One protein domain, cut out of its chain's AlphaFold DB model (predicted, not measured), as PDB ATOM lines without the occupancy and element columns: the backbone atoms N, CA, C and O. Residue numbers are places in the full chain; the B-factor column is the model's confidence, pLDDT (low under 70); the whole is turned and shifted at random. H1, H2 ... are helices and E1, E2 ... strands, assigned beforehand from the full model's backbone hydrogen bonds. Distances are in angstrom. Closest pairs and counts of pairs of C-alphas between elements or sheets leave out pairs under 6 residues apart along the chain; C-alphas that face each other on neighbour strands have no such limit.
ATOM      1  N   ASN A  13      20.231   6.845  34.470       98.19
ATOM      2  CA  ASN A  13      21.369   6.916  35.374       98.19
ATOM      3  C   ASN A  13      22.656   6.990  34.547       98.19
ATOM      4  O   ASN A  13      22.869   6.157  33.668       98.19
ATOM      5  N   VAL A  14      23.541   7.934  34.878       97.50
ATOM      6  CA  VAL A  14      24.871   8.065  34.261       97.50
ATOM      7  C   VAL A  14      25.934   8.053  35.353       97.50
ATOM      8  O   VAL A  14      25.726   8.578  36.448       97.50
ATOM      9  N   ALA A  15      27.067   7.414  35.083       97.94
ATOM     10  CA  ALA A  15      28.209   7.391  35.985       97.94
ATOM     11  C   ALA A  15      29.527   7.284  35.212       97.94
ATOM     12  O   ALA A  15      29.568   6.739  34.110       97.94
ATOM     13  N   PHE A  16      30.604   7.789  35.810       97.88
ATOM     14  CA  PHE A  16      31.948   7.747  35.244       97.88
ATOM     15  C   PHE A  16      32.975   7.298  36.288       97.88
ATOM     16  O   PHE A  16      32.909   7.690  37.458       97.88
ATOM     17  N   GLY A  17      33.943   6.493  35.848       96.31
ATOM     18  CA  GLY A  17      35.132   6.131  36.627       96.31
ATOM     19  C   GLY A  17      34.987   4.896  37.519       96.31
ATOM     20  O   GLY A  17      35.943   4.511  38.184       96.31
ATOM     21  N   GLN A  18      33.826   4.236  37.552       97.62
ATOM     22  CA  GLN A  18      33.694   2.941  38.225       97.62
ATOM     23  C   GLN A  18      34.186   1.834  37.291       97.62
ATOM     24  O   GLN A  18      33.621   1.629  36.229       97.62
ATOM     25  N   GLU A  19      35.211   1.091  37.693       96.19
ATOM     26  CA  GLU A  19      35.860   0.095  36.821       96.19
ATOM     27  C   GLU A  19      35.039  -1.184  36.597       96.19
ATOM     28  O   GLU A  19      35.380  -2.013  35.756       96.19
ATOM     29  N   THR A  20      33.983  -1.403  37.389       96.81
ATOM     30  CA  THR A  20      33.214  -2.652  37.345       96.81
ATOM     31  C   THR A  20      31.710  -2.419  37.472       96.81
ATOM     32  O   THR A  20      31.291  -1.481  38.165       96.81
ATOM     33  N   PRO A  21      30.884  -3.335  36.924       97.62
ATOM     34  CA  PRO A  21      29.433  -3.312  37.104       97.62
ATOM     35  C   PRO A  21      29.007  -3.270  38.579       97.62
ATOM     36  O   PRO A  21      28.072  -2.565  38.948       97.62
ATOM     37  N   HIS A  22      29.713  -3.994  39.455       98.44
ATOM     38  CA  HIS A  22      29.393  -4.011  40.882       98.44
ATOM     39  C   HIS A  22      29.601  -2.637  41.531       98.44
ATOM     40  O   HIS A  22      28.739  -2.165  42.272       98.44
ATOM     41  N   ARG A  23      30.715  -1.964  41.209       98.31
ATOM     42  CA  ARG A  23      31.038  -0.634  41.745       98.31
ATOM     43  C   ARG A  23      30.060   0.433  41.265       98.31
ATOM     44  O   ARG A  23      29.661   1.274  42.068       98.31
ATOM     45  N   VAL A  24      29.646   0.399  39.995       98.44
ATOM     46  CA  VAL A  24      28.664   1.369  39.484       98.44
ATOM     47  C   VAL A  24      27.269   1.129  40.063       98.44
ATOM     48  O   VAL A  24      26.617   2.081  40.488       98.44
ATOM     49  N   MET A  25      26.846  -0.132  40.208       98.44
ATOM     50  CA  MET A  25      25.571  -0.453  40.855       98.44
ATOM     51  C   MET A  25      25.550  -0.031  42.326       98.44
ATOM     52  O   MET A  25      24.564   0.543  42.784       98.44
ATOM     53  N   GLU A  26      26.639  -0.259  43.065       98.62
ATOM     54  CA  GLU A  26      26.774   0.207  44.449       98.62
ATOM     55  C   GLU A  26      26.687   1.742  44.535       98.62
ATOM     56  O   GLU A  26      25.984   2.277  45.397       98.62
ATOM     57  N   ALA A  27      27.350   2.459  43.620       98.44
ATOM     58  CA  ALA A  27      27.312   3.917  43.557       98.44
ATOM     59  C   ALA A  27      25.898   4.451  43.264       98.44
ATOM     60  O   ALA A  27      25.417   5.348  43.963       98.44
ATOM     61  N   TRP A  28      25.192   3.873  42.286       98.62
ATOM     62  CA  TRP A  28      23.813   4.258  41.983       98.62
ATOM     63  C   TRP A  28      22.853   3.934  43.130       98.62
ATOM     64  O   TRP A  28      22.057   4.791  43.505       98.62
ATOM     65  N   LEU A  29      22.964   2.764  43.764       98.62
ATOM     66  CA  LEU A  29      22.117   2.401  44.906       98.62
ATOM     67  C   LEU A  29      22.351   3.291  46.138       98.62
ATOM     68  O   LEU A  29      21.433   3.483  46.935       98.62
ATOM     69  N   ARG A  30      23.547   3.869  46.305       98.50
ATOM     70  CA  ARG A  30      23.832   4.848  47.371       98.50
ATOM     71  C   ARG A  30      23.325   6.258  47.062       98.50
ATOM     72  O   ARG A  30      23.171   7.061  47.982       98.50
ATOM     73  N   SER A  31      23.034   6.565  45.803       98.19
ATOM     74  CA  SER A  31      22.491   7.857  45.384       98.19
ATOM     75  C   SER A  31      20.965   7.827  45.383       98.19
ATOM     76  O   SER A  31      20.356   7.042  44.665       98.19
ATOM     77  N   ARG A  32      20.320   8.708  46.157       98.25
ATOM     78  CA  ARG A  32      18.847   8.784  46.218       98.25
ATOM     79  C   ARG A  32      18.177   8.913  44.837       98.25
ATOM     80  O   ARG A  32      17.283   8.107  44.588       98.25
ATOM     81  N   PRO A  33      18.571   9.850  43.948       97.81
ATOM     82  CA  PRO A  33      17.938   9.962  42.632       97.81
ATOM     83  C   PRO A  33      18.174   8.724  41.756       97.81
ATOM     84  O   PRO A  33      17.224   8.196  41.191       97.81
ATOM     85  N   HIS A  34      19.398   8.190  41.711       98.44
ATOM     86  CA  HIS A  34      19.685   7.021  40.869       98.44
ATOM     87  C   HIS A  34      18.982   5.752  41.371       98.44
ATOM     88  O   HIS A  34      18.456   4.960  40.585       98.44
ATOM     89  N   ARG A  35      18.924   5.571  42.694       98.56
ATOM     90  CA  ARG A  35      18.190   4.482  43.339       98.56
ATOM     91  C   ARG A  35      16.687   4.570  43.070       98.56
ATOM     92  O   ARG A  35      16.062   3.524  42.930       98.56
ATOM     93  N   ALA A  36      16.113   5.773  43.007       98.25
ATOM     94  CA  ALA A  36      14.694   5.947  42.696       98.25
ATOM     95  C   ALA A  36      14.355   5.404  41.301       98.25
ATOM     96  O   ALA A  36      13.366   4.694  41.171       98.25
ATOM     97  N   ASN A  37      15.221   5.635  40.306       97.81
ATOM     98  CA  ASN A  37      15.060   5.043  38.977       97.81
ATOM     99  C   ASN A  37      15.140   3.506  39.023       97.81
ATOM    100  O   ASN A  37      14.259   2.830  38.505       97.81
ATOM    101  N   ILE A  38      16.151   2.949  39.704       98.00
ATOM    102  CA  ILE A  38      16.362   1.488  39.801       98.00
ATOM    103  C   ILE A  38      15.181   0.772  40.471       98.00
ATOM    104  O   ILE A  38      14.859  -0.357  40.112       98.00
ATOM    105  N   LEU A  39      14.567   1.399  41.476       97.88
ATOM    106  CA  LEU A  39      13.488   0.799  42.261       97.88
ATOM    107  C   LEU A  39      12.087   1.179  41.775       97.88
ATOM    108  O   LEU A  39      11.120   0.793  42.428       97.88
ATOM    109  N   ASN A  40      11.956   1.931  40.678       97.19
ATOM    110  CA  ASN A  40      10.650   2.319  40.164       97.19
ATOM    111  C   ASN A  40       9.930   1.092  39.565       97.19
ATOM    112  O   ASN A  40      10.365   0.575  38.534       97.19
ATOM    113  N   PRO A  41       8.816   0.629  40.168       96.56
ATOM    114  CA  PRO A  41       8.104  -0.556  39.702       96.56
ATOM    115  C   PRO A  41       7.266  -0.303  38.446       96.56
ATOM    116  O   PRO A  41       6.676  -1.250  37.927       96.56
ATOM    117  N   GLU A  42       7.134   0.938  37.979       95.00
ATOM    118  CA  GLU A  42       6.374   1.245  36.768       95.00
ATOM    119  C   GLU A  42       7.180   0.973  35.496       95.00
ATOM    120  O   GLU A  42       6.589   0.620  34.477       95.00
ATOM    121  N   PHE A  43       8.512   1.064  35.561       93.81
ATOM    122  CA  PHE A  43       9.372   0.717  34.434       93.81
ATOM    123  C   PHE A  43       9.225  -0.769  34.069       93.81
ATOM    124  O   PHE A  43       8.967  -1.640  34.910       93.81
ATOM    125  N   ARG A  44       9.356  -1.058  32.778       92.38
ATOM    126  CA  ARG A  44       9.183  -2.394  32.187       92.38
ATOM    127  C   ARG A  44      10.411  -2.862  31.434       92.38
ATOM    128  O   ARG A  44      10.618  -4.067  31.311       92.38
ATOM    129  N   VAL A  45      11.231  -1.927  30.968       91.81
ATOM    130  CA  VAL A  45      12.440  -2.226  30.206       91.81
ATOM    131  C   VAL A  45      13.637  -1.461  30.744       91.81
ATOM    132  O   VAL A  45      13.508  -0.380  31.327       91.81
ATOM    133  N   ILE A  46      14.817  -2.033  30.518       93.81
ATOM    134  CA  ILE A  46      16.097  -1.419  30.843       93.81
ATOM    135  C   ILE A  46      17.105  -1.676  29.721       93.81
ATOM    136  O   ILE A  46      17.251  -2.804  29.251       93.81
ATOM    137  N   GLY A  47      17.814  -0.625  29.318       93.62
ATOM    138  CA  GLY A  47      19.006  -0.690  28.479       93.62
ATOM    139  C   GLY A  47      20.235  -0.297  29.292       93.62
ATOM    140  O   GLY A  47      20.198   0.681  30.040       93.62
ATOM    141  N   VAL A  48      21.327  -1.049  29.153       96.12
ATOM    142  CA  VAL A  48      22.592  -0.777  29.850       96.12
ATOM    143  C   VAL A  48      23.700  -0.580  28.826       96.12
ATOM    144  O   VAL A  48      23.898  -1.429  27.958       96.12
ATOM    145  N   GLY A  49      24.415   0.536  28.941       95.94
ATOM    146  CA  GLY A  49      25.533   0.888  28.076       95.94
ATOM    147  C   GLY A  49      26.835   1.033  28.857       95.94
ATOM    148  O   GLY A  49      26.847   1.524  29.987       95.94
ATOM    149  N   LEU A  50      27.933   0.624  28.226       97.44
ATOM    150  CA  LEU A  50      29.293   0.881  28.682       97.44
ATOM    151  C   LEU A  50      30.104   1.430  27.511       97.44
ATOM    152  O   LEU A  50      30.269   0.755  26.496       97.44
ATOM    153  N   LEU A  51      30.655   2.627  27.684       97.50
ATOM    154  CA  LEU A  51      31.740   3.134  26.856       97.50
ATOM    155  C   LEU A  51      33.034   3.077  27.668       97.50
ATOM    156  O   LEU A  51      33.147   3.704  28.719       97.50
ATOM    157  N   HIS A  52      34.016   2.338  27.162       96.00
ATOM    158  CA  HIS A  52      35.354   2.249  27.736       96.00
ATOM    159  C   HIS A  52      36.337   3.007  26.843       96.00
ATOM    160  O   HIS A  52      36.451   2.710  25.653       96.00
ATOM    161  N   ASN A  53      37.049   3.972  27.418       93.75
ATOM    162  CA  ASN A  53      38.154   4.669  26.771       93.75
ATOM    163  C   ASN A  53      39.336   4.858  27.743       93.75
ATOM    164  O   ASN A  53      39.297   4.389  28.878       93.75
ATOM    165  N   ALA A  54      40.395   5.535  27.290       94.38
ATOM    166  CA  ALA A  54      41.593   5.775  28.098       94.38
ATOM    167  C   ALA A  54      41.323   6.581  29.383       94.38
ATOM    168  O   ALA A  54      42.069   6.443  30.349       94.38
ATOM    169  N   ASP A  55      40.259   7.388  29.405       93.06
ATOM    170  CA  ASP A  55      39.894   8.217  30.555       93.06
ATOM    171  C   ASP A  55      39.083   7.432  31.597       93.06
ATOM    172  O   ASP A  55      39.035   7.816  32.765       93.06
ATOM    173  N   GLY A  56      38.460   6.318  31.199       94.69
ATOM    174  CA  GLY A  56      37.751   5.412  32.093       94.69
ATOM    175  C   GLY A  56      36.489   4.816  31.479       94.69
ATOM    176  O   GLY A  56      36.329   4.699  30.261       94.69
ATOM    177  N   HIS A  57      35.580   4.389  32.355       97.75
ATOM    178  CA  HIS A  57      34.300   3.794  31.979       97.75
ATOM    179  C   HIS A  57      33.169   4.786  32.187       97.75
ATOM    180  O   HIS A  57      32.958   5.261  33.303       97.75
ATOM    181  N   TRP A  58      32.430   5.049  31.117       98.00
ATOM    182  CA  TRP A  58      31.135   5.712  31.146       98.00
ATOM    183  C   TRP A  58      30.037   4.656  31.145       98.00
ATOM    184  O   TRP A  58      29.944   3.850  30.219       98.00
ATOM    185  N   TRP A  59      29.201   4.683  32.174       98.25
ATOM    186  CA  TRP A  59      28.073   3.779  32.343       98.25
ATOM    187  C   TRP A  59      26.771   4.529  32.153       98.25
ATOM    188  O   TRP A  59      26.594   5.619  32.703       98.25
ATOM    189  N   THR A  60      25.838   3.904  31.447       97.44
ATOM    190  CA  THR A  60      24.468   4.392  31.323       97.44
ATOM    191  C   THR A  60      23.469   3.291  31.652       97.44
ATOM    192  O   THR A  60      23.669   2.115  31.337       97.44
ATOM    193  N   GLN A  61      22.382   3.685  32.302       96.94
ATOM    194  CA  GLN A  61      21.198   2.868  32.524       96.94
ATOM    195  C   GLN A  61      19.984   3.674  32.094       96.94
ATOM    196  O   GLN A  61      19.698   4.705  32.692       96.94
TER     197      GLN A  61
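This is residues 13 to 61 of the 65 residues of the protein "Cysteine-rich secretory protein family protein" of Actinokineospora alba (UniProt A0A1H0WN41). A small three-stranded antiparallel sheet, in the order E1, E3, E2, has the helix H1 packed over one face, and the short helix H2 makes a corner with H1 and only grazes the sheet. The E2 and E3 hairpin makes much of the length, and residues 40 to 45, leading into E2, stick out. The printed part has 49 residues, with E1, H1, H2, E2 and E3 in that order, a mixed class of helices and strands. It is only just compact, close to loose, with a radius of gyration of the C-alphas of 11.2 A, and elongated, spanning 36 by 21 by 15 A.

E1, residues 13 to 16, is an edge strand, antiparallel to the inner strand E3, residues 56 to 61, at 176 degrees; N 15 and O 59 are within hydrogen-bond range at 3.0 A. H1, residues 21 to 30, is on the sheet at a height of 9.7 A, over E1, and only just slantwise to the strands, at 59.9 degrees to E1 on the local plane; the closest C-alphas of H1 and E1, Val 24 and Ala 15, are 7.0 A apart. H2, residues 32 to 38, only grazes the sheet; its closest C-alpha to E1 is that of His 34, 5.7 A from that of Asn 13. H1 and H2 touch only at the corner, Leu 29 to Arg 35 with C-alphas 4.7 A apart, at a steep tilt of 54 degrees, opposite ways. In both helices every O i to N i+4 pair is within hydrogen-bond range. E2, residues 45 to 53, the other edge strand, forms a hairpin with E3, antiparallel at 170 degrees, with N 58 and O 51 at 2.8 A. E1, H1 H2 and E2 form a split strand-helix-strand unit, two strands running the same way with E3 between them, its crossover right-handed.

E1 begins at C-alpha 13, (21.369, 6.916, 35.374), and measures 10.6 A. H1 measures 14.3 A, H2 10.0 A, E2 26.8 A and E3 16.8 A, ending at C-alpha 61, (21.198, 2.868, 32.524).

The C-alphas farthest apart, of Glu 42 and Ala 54, are 36.6 A apart. The printed part has no cut and no long link; no printed residue has pLDDT under 70.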